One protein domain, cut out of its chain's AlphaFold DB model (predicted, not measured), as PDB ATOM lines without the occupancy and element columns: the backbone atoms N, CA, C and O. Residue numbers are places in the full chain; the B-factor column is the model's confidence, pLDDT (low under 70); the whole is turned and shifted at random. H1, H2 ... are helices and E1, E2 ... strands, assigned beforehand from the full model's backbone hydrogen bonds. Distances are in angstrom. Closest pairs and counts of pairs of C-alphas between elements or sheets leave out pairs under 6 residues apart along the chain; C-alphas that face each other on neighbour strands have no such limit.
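What this domain is: This is residues 460 to 601 of the 602 residues of the protein "Protein-ribulosamine 3-kinase" of Emergomyces pasteurianus Ep9510 (UniProt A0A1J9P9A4). A strongly twisted sheet of five antiparallel strands curls round the short helix H2 on one face, while the longest helix, H5, packs along E4 and E5 on the other. H4 covers part of E3 on the same face as H5, H1 only grazes the sheet, and H3 lies away from it, joined to H2 by a link whose residues 503 to 509 stick out. The 142 printed residues, of mixed class, hold five named helices and five named strands in the order E1 H1 H2 H3 E2 H4 H5 E3 E4 E5; the sheet's order is E1 E5 E4 E3 E2. The whole is compact, with a radius of gyration of the C-alphas of 15.4 A and spans of 47 by 36 by 23 A.

Where its parts are: E4, residues 572 to 581, is 28.0 A long, and E5, residues 591 to 600, is 27.9 A and ends at C-alpha 600 (129.631, 112.124, 137.862). E3, residues 561 to 567, is 19.5 A; E1, residues 477 to 482, is 16.5 A and begins at C-alpha 477 (125.370, 99.167, 145.942); E2 is residues 522 to 526. H5, residues 538 to 548, is 15.4 A and begins at C-alpha 538 (125.421, 92.628, 131.872). H3 is residues 512 to 520, H2 residues 494 to 501, H1 residues 484 to 488 and H4 residues 528 to 531.

How they stand to each other: E3, E4 and E5 form a meander, each strand the antiparallel neighbour of the one before, with hairpins E3 and E4, and E4 and E5. N 577 and O 595 of E4 and E5 are 2.8 A apart, and N 564 and O 576 of E3 and E4 2.9 A, both within hydrogen-bond range. So are N 479 and O 594 of E1 and E5, 2.8 A, and N 524 and O 565 of E2 and E3, 2.9 A. E5 bends by 53 degrees at residue 594. H5 is on the sheet at a height of 8.2 A, over E4, and runs along the strands, at 22 degrees to E4 on the local plane; its closest C-alphas to E5 are those of Val 544 and Gly 594, 4.8 A. H4 lies over E3 at a height of 8.3 A. With H5 on one face and H2 on the other, the sheet and helices make three layers; H2 touches E2, closest at the C-alphas of Val 494 and Ile 523, 6.4 A. H1 only grazes the sheet, and H3 is not on it. Every O i to N i+4 pair is within hydrogen-bond range in H2, H3 and H5; H1 has 0 of 1, but 2 of 2 O i to N i+3 pairs, and H4 is too short for an O i to N i+4 pair.

The domain as a whole: The two C-alphas farthest apart, those of Ala 512 and Arg 554, are 48.0 A apart. The printed part has no cut, and the link from H5 to E3, 12 residues, is long. Mean pLDDT of the printed part is 81.6; 26 residues are under 70, among them 504 to 516 and 583 to 589.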
ATOM      1  N   VAL A 460     122.428  87.240 145.832       76.19
ATOM      2  CA  VAL A 460     122.912  87.452 144.455       76.19
ATOM      3  C   VAL A 460     123.218  88.916 144.115       76.19
ATOM      4  O   VAL A 460     123.991  89.160 143.204       76.19
ATOM      5  N   LEU A 461     122.623  89.890 144.817       79.00
ATOM      6  CA  LEU A 461     122.948  91.315 144.652       79.00
ATOM      7  C   LEU A 461     124.135  91.736 145.519       79.00
ATOM      8  O   LEU A 461     124.851  92.658 145.150       79.00
ATOM      9  N   GLY A 462     124.335  91.077 146.664       73.00
ATOM     10  CA  GLY A 462     125.497  91.292 147.528       73.00
ATOM     11  C   GLY A 462     126.795  90.731 146.946       73.00
ATOM     12  O   GLY A 462     127.859  91.240 147.271       73.00
ATOM     13  N   ASP A 463     126.696  89.738 146.057       71.94
ATOM     14  CA  ASP A 463     127.839  89.090 145.401       71.94
ATOM     15  C   ASP A 463     128.300  89.816 144.115       71.94
ATOM     16  O   ASP A 463     129.252  89.388 143.460       71.94
ATOM     17  N   VAL A 464     127.622  90.898 143.705       68.25
ATOM     18  CA  VAL A 464     127.995  91.661 142.503       68.25
ATOM     19  C   VAL A 464     129.069  92.682 142.840       68.25
ATOM     20  O   VAL A 464     128.788  93.775 143.326       68.25
ATOM     21  N   GLU A 465     130.303  92.356 142.481       73.44
ATOM     22  CA  GLU A 465     131.446  93.259 142.589       73.44
ATOM     23  C   GLU A 465     131.732  93.914 141.226       73.44
ATOM     24  O   GLU A 465     132.676  93.556 140.521       73.44
ATOM     25  N   MET A 466     130.862  94.847 140.826       69.94
ATOM     26  CA  MET A 466     130.992  95.638 139.594       69.94
ATOM     27  C   MET A 466     131.070  97.132 139.916       69.94
ATOM     28  O   MET A 466     130.435  97.608 140.860       69.94
ATOM     29  N   TYR A 467     131.784  97.871 139.071       81.69
ATOM     30  CA  TYR A 467     131.977  99.317 139.176       81.69
ATOM     31  C   TYR A 467     131.382 100.013 137.965       81.69
ATOM     32  O   TYR A 467     131.478  99.506 136.845       81.69
ATOM     33  N   TYR A 468     130.761 101.168 138.181       78.44
ATOM     34  CA  TYR A 468     130.294 102.000 137.082       78.44
ATOM     35  C   TYR A 468     131.394 102.962 136.661       78.44
ATOM     36  O   TYR A 468     131.776 103.846 137.427       78.44
ATOM     37  N   THR A 469     131.857 102.815 135.422       72.88
ATOM     38  CA  THR A 469     132.899 103.667 134.852       72.88
ATOM     39  C   THR A 469     132.398 105.110 134.736       72.88
ATOM     40  O   THR A 469     131.582 105.420 133.864       72.88
ATOM     41  N   SER A 470     132.873 105.983 135.624       66.75
ATOM     42  CA  SER A 470     132.571 107.426 135.683       66.75
ATOM     43  C   SER A 470     133.688 108.157 136.441       66.75
ATOM     44  O   SER A 470     134.587 107.504 136.951       66.75
ATOM     45  N   ASP A 471     133.657 109.488 136.586       45.97
ATOM     46  CA  ASP A 471     134.796 110.223 137.185       45.97
ATOM     47  C   ASP A 471     135.151 109.834 138.640       45.97
ATOM     48  O   ASP A 471     136.182 110.275 139.148       45.97
ATOM     49  N   VAL A 472     134.303 109.047 139.313       52.25
ATOM     50  CA  VAL A 472     134.480 108.563 140.695       52.25
ATOM     51  C   VAL A 472     134.590 107.041 140.821       52.25
ATOM     52  O   VAL A 472     134.840 106.583 141.930       52.25
ATOM     53  N   ASP A 473     134.404 106.287 139.727       53.75
ATOM     54  CA  ASP A 473     134.429 104.812 139.672       53.75
ATOM     55  C   ASP A 473     133.830 104.139 140.924       53.75
ATOM     56  O   ASP A 473     134.493 103.452 141.697       53.75
ATOM     57  N   GLU A 474     132.537 104.383 141.152       75.81
ATOM     58  CA  GLU A 474     131.826 103.894 142.335       75.81
ATOM     59  C   GLU A 474     131.295 102.471 142.117       75.81
ATOM     60  O   GLU A 474     130.879 102.087 141.016       75.81
ATOM     61  N   ALA A 475     131.283 101.684 143.194       81.75
ATOM     62  CA  ALA A 475     130.720 100.340 143.184       81.75
ATOM     63  C   ALA A 475     129.189 100.386 143.085       81.75
ATOM     64  O   ALA A 475     128.530 101.292 143.607       81.75
ATOM     65  N   PHE A 476     128.604  99.365 142.461       87.25
ATOM     66  CA  PHE A 476     127.166  99.153 142.545       87.25
ATOM     67  C   PHE A 476     126.781  98.687 143.960       87.25
ATOM     68  O   PHE A 476     127.197  97.635 144.431       87.25
ATOM     69  N   GLU A 477     125.943  99.465 144.633       91.44
ATOM     70  CA  GLU A 477     125.370  99.167 145.942       91.44
ATOM     71  C   GLU A 477     124.034  98.421 145.780       91.44
ATOM     72  O   GLU A 477     123.212  98.806 144.942       91.44
ATOM     73  N   PRO A 478     123.748  97.381 146.580       90.69
ATOM     74  CA  PRO A 478     122.480  96.672 146.497       90.69
ATOM     75  C   PRO A 478     121.299  97.534 146.963       90.69
ATOM     76  O   PRO A 478     121.406  98.345 147.885       90.69
ATOM     77  N   VAL A 479     120.145  97.307 146.340       93.50
ATOM     78  CA  VAL A 479     118.885  98.011 146.594       93.50
ATOM     79  C   VAL A 479     117.813  97.020 147.033       93.50
ATOM     80  O   VAL A 479     117.609  95.997 146.377       93.50
ATOM     81  N   ALA A 480     117.098  97.350 148.109       91.88
ATOM     82  CA  ALA A 480     115.906  96.638 148.567       91.88
ATOM     83  C   ALA A 480     114.927  97.619 149.242       91.88
ATOM     84  O   ALA A 480     115.099  97.972 150.409       91.88
ATOM     85  N   LEU A 481     113.916  98.080 148.501       91.56
ATOM     86  CA  LEU A 481     112.975  99.121 148.941       91.56
ATOM     87  C   LEU A 481     111.551  98.582 149.089       91.56
ATOM     88  O   LEU A 481     111.058  97.868 148.210       91.56
ATOM     89  N   ASP A 482     110.871  98.994 150.157       90.06
ATOM     90  CA  ASP A 482     109.475  98.655 150.424       90.06
ATOM     91  C   ASP A 482     108.559  99.239 149.346       90.06
ATOM     92  O   ASP A 482     108.437 100.455 149.180       90.06
ATOM     93  N   TRP A 483     107.870  98.366 148.610       92.12
ATOM     94  CA  TRP A 483     106.928  98.800 147.586       92.12
ATOM     95  C   TRP A 483     105.837  97.755 147.350       92.12
ATOM     96  O   TRP A 483     105.963  96.861 146.513       92.12
ATOM     97  N   SER A 484     104.706  97.922 148.037       87.69
ATOM     98  CA  SER A 484     103.557  97.013 147.932       87.69
ATOM     99  C   SER A 484     102.962  96.931 146.521       87.69
ATOM    100  O   SER A 484     102.430  95.890 146.138       87.69
ATOM    101  N   GLY A 485     103.116  97.982 145.705       87.69
ATOM    102  CA  GLY A 485     102.701  97.977 144.298       87.69
ATOM    103  C   GLY A 485     103.411  96.912 143.451       87.69
ATOM    104  O   GLY A 485     102.874  96.505 142.420       87.69
ATOM    105  N   ALA A 486     104.567  96.398 143.896       89.06
ATOM    106  CA  ALA A 486     105.265  95.303 143.228       89.06
ATOM    107  C   ALA A 486     104.405  94.031 143.137       89.06
ATOM    108  O   ALA A 486     104.465  93.345 142.116       89.06
ATOM    109  N   ALA A 487     103.550  93.760 144.133       85.38
ATOM    110  CA  ALA A 487     102.661  92.593 144.151       85.38
ATOM    111  C   ALA A 487     101.691  92.584 142.957       85.38
ATOM    112  O   ALA A 487     101.354  91.533 142.419       85.38
ATOM    113  N   GLU A 488     101.283  93.772 142.508       87.25
ATOM    114  CA  GLU A 488     100.386  93.974 141.368       87.25
ATOM    115  C   GLU A 488     101.154  94.253 140.062       87.25
ATOM    116  O   GLU A 488     100.555  94.578 139.036       87.25
ATOM    117  N   GLY A 489     102.490  94.159 140.081       87.62
ATOM    118  CA  GLY A 489     103.348  94.521 138.952       87.62
ATOM    119  C   GLY A 489     103.342  96.019 138.624       87.62
ATOM    120  O   GLY A 489     103.724  96.404 137.519       87.62
ATOM    121  N   GLN A 490     102.896  96.868 139.553       92.19
ATOM    122  CA  GLN A 490     102.843  98.313 139.369       92.19
ATOM    123  C   GLN A 490     104.175  98.944 139.757       92.19
ATOM    124  O   GLN A 490     104.667  98.763 140.866       92.19
ATOM    125  N   TRP A 491     104.741  99.747 138.862       94.06
ATOM    126  CA  TRP A 491     105.949 100.522 139.138       94.06
ATOM    127  C   TRP A 491     105.619 101.835 139.866       94.06
ATOM    128  O   TRP A 491     104.585 102.443 139.569       94.06
ATOM    129  N   PRO A 492     106.483 102.327 140.774       93.19
ATOM    130  CA  PRO A 492     106.308 103.654 141.346       93.19
ATOM    131  C   PRO A 492     106.426 104.721 140.250       93.19
ATOM    132  O   PRO A 492     107.255 104.624 139.338       93.19
ATOM    133  N   SER A 493     105.599 105.765 140.353       92.25
ATOM    134  CA  SER A 493     105.815 106.996 139.588       92.25
ATOM    135  C   SER A 493     107.128 107.655 140.016       92.25
ATOM    136  O   SER A 493     107.653 107.352 141.086       92.25
ATOM    137  N   VAL A 494     107.636 108.592 139.212       91.56
ATOM    138  CA  VAL A 494     108.854 109.352 139.537       91.56
ATOM    139  C   VAL A 494     108.788 109.967 140.941       91.56
ATOM    140  O   VAL A 494     109.706 109.766 141.729       91.56
ATOM    141  N   ASP A 495     107.680 110.621 141.299       88.62
ATOM    142  CA  ASP A 495     107.529 111.250 142.620       88.62
ATOM    143  C   ASP A 495     107.489 110.232 143.762       88.62
ATOM    144  O   ASP A 495     108.042 110.463 144.838       88.62
ATOM    145  N   LYS A 496     106.859 109.074 143.530       91.44
ATOM    146  CA  LYS A 496     106.833 107.992 144.518       91.44
ATOM    147  C   LYS A 496     108.214 107.365 144.677       91.44
ATOM    148  O   LYS A 496     108.618 107.106 145.800       91.44
ATOM    149  N   PHE A 497     108.954 107.176 143.585       93.31
ATOM    150  CA  PHE A 497     110.328 106.681 143.632       93.31
ATOM    151  C   PHE A 497     111.250 107.668 144.359       93.31
ATOM    152  O   PHE A 497     111.994 107.261 145.245       93.31
ATOM    153  N   LYS A 498     111.114 108.975 144.086       92.31
ATOM    154  CA  LYS A 498     111.797 110.051 144.822       92.31
ATOM    155  C   LYS A 498     111.526 109.967 146.327       92.31
ATOM    156  O   LYS A 498     112.456 110.058 147.119       92.31
ATOM    157  N   ALA A 499     110.275 109.746 146.731       89.62
ATOM    158  CA  ALA A 499     109.918 109.586 148.140       89.62
ATOM    159  C   ALA A 499     110.502 108.312 148.779       89.62
ATOM    160  O   ALA A 499     110.836 108.339 149.959       89.62
ATOM    161  N   LEU A 500     110.647 107.220 148.019       90.25
ATOM    162  CA  LEU A 500     111.231 105.967 148.513       90.25
ATOM    163  C   LEU A 500     112.728 106.102 148.819       90.25
ATOM    164  O   LEU A 500     113.186 105.573 149.830       90.25
ATOM    165  N   ILE A 501     113.475 106.809 147.968       91.94
ATOM    166  CA  ILE A 501     114.939 106.929 148.087       91.94
ATOM    167  C   ILE A 501     115.389 108.067 149.012       91.94
ATOM    168  O   ILE A 501     116.573 108.156 149.334       91.94
ATOM    169  N   LEU A 502     114.480 108.946 149.438       87.94
ATOM    170  CA  LEU A 502     114.788 110.027 150.372       87.94
ATOM    171  C   LEU A 502     114.676 109.557 151.837       87.94
ATOM    172  O   LEU A 502     113.826 108.723 152.158       87.94
ATOM    173  N   PRO A 503     115.498 110.092 152.758       74.06
ATOM    174  CA  PRO A 503     115.360 109.816 154.187       74.06
ATOM    175  C   PRO A 503     113.986 110.254 154.722       74.06
ATOM    176  O   PRO A 503     113.468 111.304 154.336       74.06
ATOM    177  N   SER A 504     113.403 109.482 155.647       63.72
ATOM    178  CA  SER A 504     112.130 109.855 156.280       63.72
ATOM    179  C   SER A 504     112.279 111.145 157.094       63.72
ATOM    180  O   SER A 504     113.261 111.322 157.827       63.72
ATOM    181  N   LYS A 505     111.276 112.031 157.002       56.88
ATOM    182  CA  LYS A 505     111.235 113.330 157.705       56.88
ATOM    183  C   LYS A 505     111.355 113.200 159.228       56.88
ATOM    184  O   LYS A 505     111.811 114.136 159.874       56.88
ATOM    185  N   ASP A 506     111.002 112.043 159.785       50.84
ATOM    186  CA  ASP A 506     111.002 111.804 161.233       50.84
ATOM    187  C   ASP A 506     112.383 111.418 161.795       50.84
ATOM    188  O   ASP A 506     112.582 111.409 163.008       50.84
ATOM    189  N   THR A 507     113.357 111.111 160.930       48.97
ATOM    190  CA  THR A 507     114.670 110.564 161.329       48.97
ATOM    191  C   THR A 507     115.845 111.533 161.198       48.97
ATOM    192  O   THR A 507     116.957 111.185 161.598       48.97
ATOM    193  N   PHE A 508     115.645 112.747 160.671       49.00
ATOM    194  CA  PHE A 508     116.751 113.680 160.444       49.00
ATOM    195  C   PHE A 508     116.296 115.147 160.447       49.00
ATOM    196  O   PHE A 508     115.381 115.525 159.721       49.00
ATOM    197  N   SER A 509     116.981 116.003 161.211       51.69
ATOM    198  CA  SER A 509     116.934 117.455 160.997       51.69
ATOM    199  C   SER A 509     117.771 117.765 159.754       51.69
ATOM    200  O   SER A 509     118.970 118.012 159.870       51.69
ATOM    201  N   ALA A 510     117.167 117.694 158.566       57.94
ATOM    202  CA  ALA A 510     117.850 118.001 157.310       57.94
ATOM    203  C   ALA A 510     118.441 119.419 157.333       57.94
ATOM    204  O   ALA A 510     117.795 120.368 157.783       57.94
ATOM    205  N   SER A 511     119.680 119.565 156.854       62.16
ATOM    206  CA  SER A 511     120.285 120.882 156.651       62.16
ATOM    207  C   SER A 511     119.511 121.652 155.570       62.16
ATOM    208  O   SER A 511     118.829 121.059 154.724       62.16
ATOM    209  N   ALA A 512     119.624 122.983 155.564       62.69
ATOM    210  CA  ALA A 512     119.040 123.806 154.502       62.69
ATOM    211  C   ALA A 512     119.555 123.388 153.109       62.69
ATOM    212  O   ALA A 512     118.778 123.337 152.158       62.69
ATOM    213  N   THR A 513     120.831 122.999 153.017       62.81
ATOM    214  CA  THR A 513     121.476 122.485 151.800       62.81
ATOM    215  C   THR A 513     120.853 121.171 151.324       62.81
ATOM    216  O   THR A 513     120.460 121.069 150.168       62.81
ATOM    217  N   ALA A 514     120.664 120.191 152.215       66.06
ATOM    218  CA  ALA A 514     120.051 118.909 151.858       66.06
ATOM    219  C   ALA A 514     118.573 119.055 151.452       66.06
ATOM    220  O   ALA A 514     118.077 118.304 150.614       66.06
ATOM    221  N   THR A 515     117.870 120.039 152.025       69.69
ATOM    222  CA  THR A 515     116.479 120.348 151.659       69.69
ATOM    223  C   THR A 515     116.401 120.951 150.254       69.69
ATOM    224  O   THR A 515     115.583 120.503 149.455       69.69
ATOM    225  N   ALA A 516     117.293 121.892 149.923       69.56
ATOM    226  CA  ALA A 516     117.381 122.475 148.583       69.56
ATOM    227  C   ALA A 516     117.779 121.433 147.518       69.56
ATOM    228  O   ALA A 516     117.146 121.344 146.470       69.56
ATOM    229  N   GLU A 517     118.759 120.569 147.809       73.44
ATOM    230  CA  GLU A 517     119.158 119.476 146.906       73.44
ATOM    231  C   GLU A 517     118.024 118.465 146.667       73.44
ATOM    232  O   GLU A 517     117.888 117.924 145.568       73.44
ATOM    233  N   ALA A 518     117.180 118.212 147.674       77.06
ATOM    234  CA  ALA A 518     116.024 117.333 147.525       77.06
ATOM    235  C   ALA A 518     114.946 117.958 146.625       77.06
ATOM    236  O   ALA A 518     114.277 117.235 145.883       77.06
ATOM    237  N   GLU A 519     114.774 119.281 146.662       77.88
ATOM    238  CA  GLU A 519     113.861 120.008 145.775       77.88
ATOM    239  C   GLU A 519     114.364 119.990 144.323       77.88
ATOM    240  O   GLU A 519     113.601 119.605 143.434       77.88
ATOM    241  N   ASP A 520     115.656 120.254 144.106       79.31
ATOM    242  CA  ASP A 520     116.292 120.320 142.778       79.31
ATOM    243  C   ASP A 520     116.563 118.952 142.126       79.31
ATOM    244  O   ASP A 520     116.937 118.876 140.952       79.31
ATOM    245  N   MET A 521     116.357 117.851 142.854       86.62
ATOM    246  CA  MET A 521     116.545 116.498 142.334       86.62
ATOM    247  C   MET A 521     115.591 116.195 141.168       86.62
ATOM    248  O   MET A 521     114.363 116.194 141.339       86.62
ATOM    249  N   GLN A 522     116.169 115.828 140.021       89.81
ATOM    250  CA  GLN A 522     115.451 115.433 138.805       89.81
ATOM    251  C   GLN A 522     115.626 113.939 138.545       89.81
ATOM    252  O   GLN A 522     116.738 113.424 138.608       89.81
ATOM    253  N   ILE A 523     114.542 113.237 138.218       94.38
ATOM    254  CA  ILE A 523     114.580 111.797 137.938       94.38
ATOM    255  C   ILE A 523     114.007 111.535 136.550       94.38
ATOM    256  O   ILE A 523     112.886 111.947 136.245       94.38
ATOM    257  N   SER A 524     114.754 110.805 135.726       93.75
ATOM    258  CA  SER A 524     114.297 110.288 134.436       93.75
ATOM    259  C   SER A 524     114.404 108.764 134.390       93.75
ATOM    260  O   SER A 524     115.134 108.150 135.167       93.75
ATOM    261  N   ILE A 525     113.633 108.135 133.502       93.75
ATOM    262  CA  ILE A 525     113.644 106.681 133.311       93.75
ATOM    263  C   ILE A 525     114.349 106.385 131.989       93.75
ATOM    264  O   ILE A 525     113.966 106.918 130.947       93.75
ATOM    265  N   LEU A 526     115.360 105.527 132.039       91.50
ATOM    266  CA  LEU A 526     116.123 105.056 130.891       91.50
ATOM    267  C   LEU A 526     115.770 103.600 130.576       91.50
ATOM    268  O   LEU A 526     115.369 102.826 131.448       91.50
ATOM    269  N   THR A 527     115.957 103.212 129.313       88.06
ATOM    270  CA  THR A 527     115.961 101.791 128.944       88.06
ATOM    271  C   THR A 527     117.292 101.151 129.360       88.06
ATOM    272  O   THR A 527     118.310 101.851 129.347       88.06
ATOM    273  N   PRO A 528     117.345  99.837 129.657       88.56
ATOM    274  CA  PRO A 528     118.610  99.151 129.934       88.56
ATOM    275  C   PRO A 528     119.658  99.346 128.831       88.56
ATOM    276  O   PRO A 528     120.820  99.579 129.133       88.56
ATOM    277  N   SER A 529     119.242  99.364 127.561       86.88
ATOM    278  CA  SER A 529     120.123  99.634 126.416       86.88
ATOM    279  C   SER A 529     120.610 101.083 126.321       86.88
ATOM    280  O   SER A 529     121.659 101.334 125.741       86.88
ATOM    281  N   SER A 530     119.857 102.054 126.847       87.81
ATOM    282  CA  SER A 530     120.310 103.451 126.921       87.81
ATOM    283  C   SER A 530     121.319 103.656 128.047       87.81
ATOM    284  O   SER A 530     122.205 104.490 127.919       87.81
ATOM    285  N   PHE A 531     121.165 102.908 129.140       90.19
ATOM    286  CA  PHE A 531     122.089 102.902 130.269       90.19
ATOM    287  C   PHE A 531     123.389 102.152 129.947       90.19
ATOM    288  O   PHE A 531     124.473 102.635 130.251       90.19
ATOM    289  N   ASP A 532     123.280 100.996 129.295       88.38
ATOM    290  CA  ASP A 532     124.409 100.135 128.959       88.38
ATOM    291  C   ASP A 532     124.443  99.795 127.457       88.38
ATOM    292  O   ASP A 532     124.175  98.660 127.053       88.38
ATOM    293  N   PRO A 533     124.768 100.769 126.588       80.62
ATOM    294  CA  PRO A 533     124.745 100.574 125.135       80.62
ATOM    295  C   PRO A 533     125.799  99.579 124.630       80.62
ATOM    296  O   PRO A 533     125.691  99.091 123.506       80.62
ATOM    297  N   ASN A 534     126.818  99.281 125.442       80.25
ATOM    298  CA  ASN A 534     127.949  98.426 125.079       80.25
ATOM    299  C   ASN A 534     127.961  97.088 125.835       80.25
ATOM    300  O   ASN A 534     128.942  96.354 125.731       80.25
ATOM    301  N   ASN A 535     126.893  96.756 126.572       84.75
ATOM    302  CA  ASN A 535     126.768  95.526 127.362       84.75
ATOM    303  C   ASN A 535     127.880  95.340 128.423       84.75
ATOM    304  O   ASN A 535     128.270  94.211 128.734       84.75
ATOM    305  N   LYS A 536     128.402  96.441 128.975       80.75
ATOM    306  CA  LYS A 536     129.449  96.462 130.009       80.75
ATOM    307  C   LYS A 536     128.950  95.995 131.378       80.75
ATOM    308  O   LYS A 536     129.721  95.440 132.150       80.75
ATOM    309  N   TYR A 537     127.669  96.192 131.676       88.75
ATOM    310  CA  TYR A 537     127.047  95.935 132.978       88.75
ATOM    311  C   TYR A 537     126.032  94.787 132.914       88.75
ATOM    312  O   TYR A 537     125.070  94.729 133.683       88.75
ATOM    313  N   THR A 538     126.260  93.828 132.014       87.94
ATOM    314  CA  THR A 538     125.421  92.628 131.872       87.94
ATOM    315  C   THR A 538     125.351  91.803 133.155       87.94
ATOM    316  O   THR A 538     124.280  91.291 133.467       87.94
ATOM    317  N   THR A 539     126.425  91.752 133.948       85.38
ATOM    318  CA  THR A 539     126.442  91.119 135.280       85.38
ATOM    319  C   THR A 539     125.452  91.779 136.245       85.38
ATOM    320  O   THR A 539     124.707  91.080 136.929       85.38
ATOM    321  N   VAL A 540     125.376  93.116 136.252       90.38
ATOM    322  CA  VAL A 540     124.418  93.878 137.075       90.38
ATOM    323  C   VAL A 540     122.990  93.574 136.626       90.38
ATOM    324  O   VAL A 540     122.141  93.216 137.439       90.38
ATOM    325  N   LEU A 541     122.720  93.638 135.318       90.69
ATOM    326  CA  LEU A 541     121.401  93.319 134.762       90.69
ATOM    327  C   LEU A 541     120.984  91.868 135.046       90.69
ATOM    328  O   LEU A 541     119.816  91.613 135.341       90.69
ATOM    329  N   HIS A 542     121.924  90.924 134.977       89.25
ATOM    330  CA  HIS A 542     121.696  89.518 135.293       89.25
ATOM    331  C   HIS A 542     121.330  89.341 136.769       89.25
ATOM    332  O   HIS A 542     120.275  88.792 137.072       89.25
ATOM    333  N   ALA A 543     122.131  89.882 137.688       89.25
ATOM    334  CA  ALA A 543     121.882  89.770 139.121       89.25
ATOM    335  C   ALA A 543     120.548  90.406 139.545       89.25
ATOM    336  O   ALA A 543     119.799  89.804 140.315       89.25
ATOM    337  N   VAL A 544     120.205  91.574 138.989       94.44
ATOM    338  CA  VAL A 544     118.912  92.246 139.214       94.44
ATOM    339  C   VAL A 544     117.747  91.354 138.777       94.44
ATOM    340  O   VAL A 544     116.781  91.185 139.525       94.44
ATOM    341  N   LYS A 545     117.846  90.732 137.596       93.75
ATOM    342  CA  LYS A 545     116.821  89.806 137.097       93.75
ATOM    343  C   LYS A 545     116.711  88.546 137.963       93.75
ATOM    344  O   LYS A 545     115.598  88.128 138.273       93.75
ATOM    345  N   THR A 546     117.835  87.968 138.382       88.75
ATOM    346  CA  THR A 546     117.868  86.767 139.233       88.75
ATOM    347  C   THR A 546     117.267  87.057 140.605       88.75
ATOM    348  O   THR A 546     116.469  86.268 141.113       88.75
ATOM    349  N   ALA A 547     117.585  88.216 141.187       88.31
ATOM    350  CA  ALA A 547     117.055  88.655 142.472       88.31
ATOM    351  C   ALA A 547     115.530  88.806 142.451       88.31
ATOM    352  O   ALA A 547     114.850  88.280 143.329       88.31
ATOM    353  N   ALA A 548     114.985  89.465 141.424       89.62
ATOM    354  CA  ALA A 548     113.540  89.646 141.269       89.62
ATOM    355  C   ALA A 548     112.784  88.351 140.925       89.62
ATOM    356  O   ALA A 548     111.561  88.301 141.035       89.62
ATOM    357  N   ASN A 549     113.506  87.297 140.540       87.62
ATOM    358  CA  ASN A 549     112.967  85.974 140.248       87.62
ATOM    359  C   ASN A 549     113.225  84.967 141.386       87.62
ATOM    360  O   ASN A 549     113.403  83.771 141.146       87.62
ATOM    361  N   GLY A 550     113.326  85.447 142.630       78.94
ATOM    362  CA  GLY A 550     113.509  84.598 143.811       78.94
ATOM    363  C   GLY A 550     114.823  83.808 143.823       78.94
ATOM    364  O   GLY A 550     114.887  82.735 144.418       78.94
ATOM    365  N   GLY A 551     115.858  84.295 143.132       75.69
ATOM    366  CA  GLY A 551     117.152  83.618 143.006       75.69
ATOM    367  C   GLY A 551     117.219  82.564 141.894       75.69
ATOM    368  O   GLY A 551     118.226  81.872 141.778       75.69
ATOM    369  N   SER A 552     116.169  82.412 141.078       77.62
ATOM    370  CA  SER A 552     116.129  81.451 139.971       77.62
ATOM    371  C   SER A 552     116.625  82.066 138.659       77.62
ATOM    372  O   SER A 552     116.149  83.115 138.233       77.62
ATOM    373  N   GLU A 553     117.495  81.347 137.948       79.00
ATOM    374  CA  GLU A 553     117.958  81.732 136.603       79.00
ATOM    375  C   GLU A 553     116.991  81.321 135.472       79.00
ATOM    376  O   GLU A 553     117.176  81.661 134.304       79.00
ATOM    377  N   ARG A 554     115.919  80.581 135.783       77.06
ATOM    378  CA  ARG A 554     114.907  80.195 134.783       77.06
ATOM    379  C   ARG A 554     113.991  81.367 134.438       77.06
ATOM    380  O   ARG A 554     113.565  82.082 135.332       77.06
ATOM    381  N   ASP A 555     113.617  81.509 133.165       79.00
ATOM    382  CA  ASP A 555     112.632  82.501 132.694       79.00
ATOM    383  C   ASP A 555     112.997  83.986 132.947       79.00
ATOM    384  O   ASP A 555     112.130  84.857 132.861       79.00
ATOM    385  N   MET A 556     114.278  84.311 133.174       81.56
ATOM    386  CA  MET A 556     114.752  85.683 133.445       81.56
ATOM    387  C   MET A 556     114.407  86.706 132.351       81.56
ATOM    388  O   MET A 556     114.335  87.902 132.625       81.56
ATOM    389  N   GLU A 557     114.159  86.264 131.116       82.19
ATOM    390  CA  GLU A 557     113.732  87.148 130.022       82.19
ATOM    391  C   GLU A 557     112.341  87.759 130.230       82.19
ATOM    392  O   GLU A 557     111.987  88.735 129.574       82.19
ATOM    393  N   LYS A 558     111.548  87.212 131.159       84.69
ATOM    394  CA  LYS A 558     110.241  87.764 131.542       84.69
ATOM    395  C   LYS A 558     110.347  88.839 132.629       84.69
ATOM    396  O   LYS A 558     109.345  89.490 132.923       84.69
ATOM    397  N   VAL A 559     111.526  89.022 133.231       90.06
ATOM    398  CA  VAL A 559     111.754  90.016 134.284       90.06
ATOM    399  C   VAL A 559     112.037  91.376 133.651       90.06
ATOM    400  O   VAL A 559     113.051  91.578 132.980       90.06
ATOM    401  N   GLU A 560     111.129  92.322 133.880       93.62
ATOM    402  CA  GLU A 560     111.288  93.711 133.452       93.62
ATOM    403  C   GLU A 560     112.284  94.440 134.368       93.62
ATOM    404  O   GLU A 560     112.106  94.474 135.587       93.62
ATOM    405  N   VAL A 561     113.305  95.060 133.769       94.94
ATOM    406  CA  VAL A 561     114.277  95.920 134.458       94.94
ATOM    407  C   VAL A 561     114.042  97.371 134.054       94.94
ATOM    408  O   VAL A 561     113.925  97.676 132.865       94.94
ATOM    409  N   LYS A 562     114.028  98.276 135.035       94.88
ATOM    410  CA  LYS A 562     114.002  99.727 134.824       94.88
ATOM    411  C   LYS A 562     115.260 100.378 135.362       94.88
ATOM    412  O   LYS A 562     115.787  99.960 136.388       94.88
ATOM    413  N   VAL A 563     115.706 101.430 134.677       96.56
ATOM    414  CA  VAL A 563     116.828 102.255 135.122       96.56
ATOM    415  C   VAL A 563     116.319 103.655 135.440       96.56
ATOM    416  O   VAL A 563     115.842 104.348 134.544       96.56
ATOM    417  N   TYR A 564     116.410 104.082 136.698       96.56
ATOM    418  CA  TYR A 564     116.148 105.473 137.077       96.56
ATOM    419  C   TYR A 564     117.473 106.238 137.118       96.56
ATOM    420  O   TYR A 564     118.383 105.852 137.848       96.56
ATOM    421  N   ARG A 565     117.577 107.322 136.345       95.31
ATOM    422  CA  ARG A 565     118.681 108.285 136.417       95.31
ATOM    423  C   ARG A 565     118.249 109.430 137.328       95.31
ATOM    424  O   ARG A 565     117.353 110.193 136.971       95.31
ATOM    425  N   VAL A 566     118.865 109.529 138.498       94.00
ATOM    426  CA  VAL A 566     118.566 110.513 139.545       94.00
ATOM    427  C   VAL A 566     119.674 111.557 139.559       94.00
ATOM    428  O   VAL A 566     120.783 111.289 140.000       94.00
ATOM    429  N   GLN A 567     119.395 112.751 139.053       89.88
ATOM    430  CA  GLN A 567     120.344 113.855 139.031       89.88
ATOM    431  C   GLN A 567     120.275 114.649 140.340       89.88
ATOM    432  O   GLN A 567     119.228 115.193 140.695       89.88
ATOM    433  N   MET A 568     121.408 114.709 141.035       79.12
ATOM    434  CA  MET A 568     121.607 115.280 142.367       79.12
ATOM    435  C   MET A 568     122.477 116.546 142.250       79.12
ATOM    436  O   MET A 568     123.641 116.561 142.642       79.12
ATOM    437  N   GLY A 569     121.940 117.610 141.653       74.00
ATOM    438  CA  GLY A 569     122.684 118.845 141.367       74.00
ATOM    439  C   GLY A 569     123.254 118.903 139.942       74.00
ATOM    440  O   GLY A 569     122.692 118.320 139.015       74.00
ATOM    441  N   GLN A 570     124.339 119.661 139.738       70.06
ATOM    442  CA  GLN A 570     124.860 119.930 138.386       70.06
ATOM    443  C   GLN A 570     125.554 118.723 137.749       70.06
ATOM    444  O   GLN A 570     125.311 118.459 136.578       70.06
ATOM    445  N   THR A 571     126.382 118.002 138.505       70.38
ATOM    446  CA  THR A 571     127.253 116.952 137.952       70.38
ATOM    447  C   THR A 571     127.068 115.586 138.602       70.38
ATOM    448  O   THR A 571     127.491 114.587 138.038       70.38
ATOM    449  N   ARG A 572     126.433 115.492 139.777       84.31
ATOM    450  CA  ARG A 572     126.221 114.203 140.451       84.31
ATOM    451  C   ARG A 572     124.962 113.536 139.917       84.31
ATOM    452  O   ARG A 572     123.890 114.143 139.891       84.31
ATOM    453  N   VAL A 573     125.080 112.271 139.557       88.94
ATOM    454  CA  VAL A 573     123.981 111.438 139.075       88.94
ATOM    455  C   VAL A 573     124.023 110.099 139.795       88.94
ATOM    456  O   VAL A 573     125.079 109.620 140.185       88.94
ATOM    457  N   GLU A 574     122.871 109.475 139.989       93.88
ATOM    458  CA  GLU A 574     122.774 108.100 140.455       93.88
ATOM    459  C   GLU A 574     121.973 107.277 139.459       93.88
ATOM    460  O   GLU A 574     120.902 107.694 139.012       93.88
ATOM    461  N   TYR A 575     122.470 106.090 139.145       95.44
ATOM    462  CA  TYR A 575     121.775 105.125 138.310       95.44
ATOM    463  C   TYR A 575     121.231 104.005 139.177       95.44
ATOM    464  O   TYR A 575     121.990 103.316 139.850       95.44
ATOM    465  N   TRP A 576     119.916 103.816 139.145       97.25
ATOM    466  CA  TRP A 576     119.210 102.782 139.891       97.25
ATOM    467  C   TRP A 576     118.672 101.742 138.914       97.25
ATOM    468  O   TRP A 576     117.650 101.970 138.267       97.25
ATOM    469  N   VAL A 577     119.368 100.614 138.796       97.12
ATOM    470  CA  VAL A 577     119.022  99.478 137.936       97.12
ATOM    471  C   VAL A 577     118.209  98.486 138.760       97.12
ATOM    472  O   VAL A 577     118.758  97.767 139.592       97.12
ATOM    473  N   VAL A 578     116.891  98.464 138.574       96.94
ATOM    474  CA  VAL A 578     115.963  97.793 139.496       96.94
ATOM    475  C   VAL A 578     114.902  96.947 138.792       96.94
ATOM    476  O   VAL A 578     114.545  97.199 137.641       96.94
ATOM    477  N   ALA A 579     114.375  95.957 139.509       95.81
ATOM    478  CA  ALA A 579     113.295  95.059 139.114       95.81
ATOM    479  C   ALA A 579     112.261  94.912 140.251       95.81
ATOM    480  O   ALA A 579     112.567  95.135 141.426       95.81
ATOM    481  N   LEU A 580     111.021  94.557 139.902       94.00
ATOM    482  CA  LEU A 580     109.971  94.259 140.884       94.00
ATOM    483  C   LEU A 580     110.095  92.807 141.348       94.00
ATOM    484  O   LEU A 580     109.911  91.893 140.546       94.00
ATOM    485  N   ASP A 581     110.345  92.608 142.638       89.81
ATOM    486  CA  ASP A 581     110.280  91.299 143.287       89.81
ATOM    487  C   ASP A 581     108.853  91.088 143.800       89.81
ATOM    488  O   ASP A 581     108.362  91.814 144.672       89.81
ATOM    489  N   ARG A 582     108.153  90.134 143.179       80.94
ATOM    490  CA  ARG A 582     106.715  89.928 143.386       80.94
ATOM    491  C   ARG A 582     106.387  88.934 144.496       80.94
ATOM    492  O   ARG A 582     105.207  88.854 144.808       80.94
ATOM    493  N   CYS A 583     107.380  88.212 145.041       64.31
ATOM    494  CA  CYS A 583     107.256  87.133 146.039       64.31
ATOM    495  C   CYS A 583     105.971  86.277 145.905       64.31
ATOM    496  O   CYS A 583     104.883  86.668 146.334       64.31
ATOM    497  N   GLU A 584     106.074  85.064 145.347       54.53
ATOM    498  CA  GLU A 584     104.927  84.147 145.240       54.53
ATOM    499  C   GLU A 584     104.397  83.755 146.636       54.53
ATOM    500  O   GLU A 584     104.986  82.925 147.325       54.53
ATOM    501  N   GLY A 585     103.282  84.359 147.071       49.53
ATOM    502  CA  GLY A 585     102.691  84.064 148.385       49.53
ATOM    503  C   GLY A 585     101.762  85.116 149.000       49.53
ATOM    504  O   GLY A 585     101.072  84.794 149.961       49.53
ATOM    505  N   GLY A 586     101.668  86.324 148.433       44.72
ATOM    506  CA  GLY A 586     100.686  87.336 148.839       44.72
ATOM    507  C   GLY A 586     101.203  88.348 149.869       44.72
ATOM    508  O   GLY A 586     101.406  88.024 151.033       44.72
ATOM    509  N   GLY A 587     101.320  89.604 149.428       46.44
ATOM    510  CA  GLY A 587     101.394  90.815 150.257       46.44
ATOM    511  C   GLY A 587     102.716  91.072 150.981       46.44
ATOM    512  O   GLY A 587     103.337  92.107 150.747       46.44
ATOM    513  N   ASP A 588     103.145  90.150 151.842       51.94
ATOM    514  CA  ASP A 588     104.357  90.303 152.650       51.94
ATOM    515  C   ASP A 588     105.594  89.913 151.830       51.94
ATOM    516  O   ASP A 588     105.785  88.753 151.471       51.94
ATOM    517  N   GLY A 589     106.431  90.906 151.510       63.03
ATOM    518  CA  GLY A 589     107.694  90.725 150.784       63.03
ATOM    519  C   GLY A 589     107.747  91.346 149.386       63.03
ATOM    520  O   GLY A 589     108.815  91.360 148.781       63.03
ATOM    521  N   ALA A 590     106.639  91.903 148.880       80.44
ATOM    522  CA  ALA A 590     106.627  92.621 147.605       80.44
ATOM    523  C   ALA A 590     107.435  93.926 147.692       80.44
ATOM    524  O   ALA A 590     107.192  94.771 148.559       80.44
ATOM    525  N   ARG A 591     108.412  94.082 146.797       90.38
ATOM    526  CA  ARG A 591     109.447  95.115 146.926       90.38
ATOM    527  C   ARG A 591     110.125  95.444 145.602       90.38
ATOM    528  O   ARG A 591     109.934  94.774 144.587       90.38
ATOM    529  N   ILE A 592     110.951  96.482 145.627       94.25
ATOM    530  CA  ILE A 592     111.889  96.796 144.548       94.25
ATOM    531  C   ILE A 592     113.261  96.266 144.954       94.25
ATOM    532  O   ILE A 592     113.756  96.619 146.024       94.25
ATOM    533  N   VAL A 593     113.880  95.458 144.095       94.00
ATOM    534  CA  VAL A 593     115.257  94.976 144.276       94.00
ATOM    535  C   VAL A 593     116.133  95.410 143.116       94.00
ATOM    536  O   VAL A 593     115.663  95.537 141.985       94.00
ATOM    537  N   GLY A 594     117.417  95.623 143.368       95.38
ATOM    538  CA  GLY A 594     118.368  95.850 142.290       95.38
ATOM    539  C   GLY A 594     119.685  96.429 142.759       95.38
ATOM    540  O   GLY A 594     120.152  96.093 143.841       95.38
ATOM    541  N   MET A 595     120.283  97.293 141.946       95.31
ATOM    542  CA  MET A 595     121.560  97.924 142.254       95.31
ATOM    543  C   MET A 595     121.541  99.418 141.945       95.31
ATOM    544  O   MET A 595     120.897  99.860 140.993       95.31
ATOM    545  N   ARG A 596     122.264 100.199 142.742       95.12
ATOM    546  CA  ARG A 596     122.428 101.643 142.595       95.12
ATOM    547  C   ARG A 596     123.899 101.974 142.494       95.12
ATOM    548  O   ARG A 596     124.691 101.456 143.262       95.12
ATOM    549  N   VAL A 597     124.258 102.905 141.627       92.38
ATOM    550  CA  VAL A 597     125.622 103.431 141.570       92.38
ATOM    551  C   VAL A 597     125.617 104.947 141.473       92.38
ATOM    552  O   VAL A 597     124.714 105.532 140.870       92.38
ATOM    553  N   LYS A 598     126.602 105.586 142.104       90.31
ATOM    554  CA  LYS A 598     126.853 107.022 141.963       90.31
ATOM    555  C   LYS A 598     127.739 107.253 140.746       90.31
ATOM    556  O   LYS A 598     128.643 106.477 140.471       90.31
ATOM    557  N   ALA A 599     127.492 108.336 140.041       82.62
ATOM    558  CA  ALA A 599     128.272 108.753 138.898       82.62
ATOM    559  C   ALA A 599     128.453 110.269 138.926       82.62
ATOM    560  O   ALA A 599     127.650 111.008 139.508       82.62
ATOM    561  N   ILE A 600     129.503 110.729 138.260       76.75
ATOM    562  CA  ILE A 600     129.631 112.124 137.862       76.75
ATOM    563  C   ILE A 600     129.466 112.187 136.347       76.75
ATOM    564  O   ILE A 600     130.060 111.396 135.617       76.75
ATOM    565  N   GLU A 601     128.623 113.106 135.896       70.06
ATOM    566  CA  GLU A 601     128.446 113.446 134.492       70.06
ATOM    567  C   GLU A 601     128.884 114.896 134.278       70.06
ATOM    568  O   GLU A 601     128.481 115.791 135.028       70.06
TER     569      GLU A 601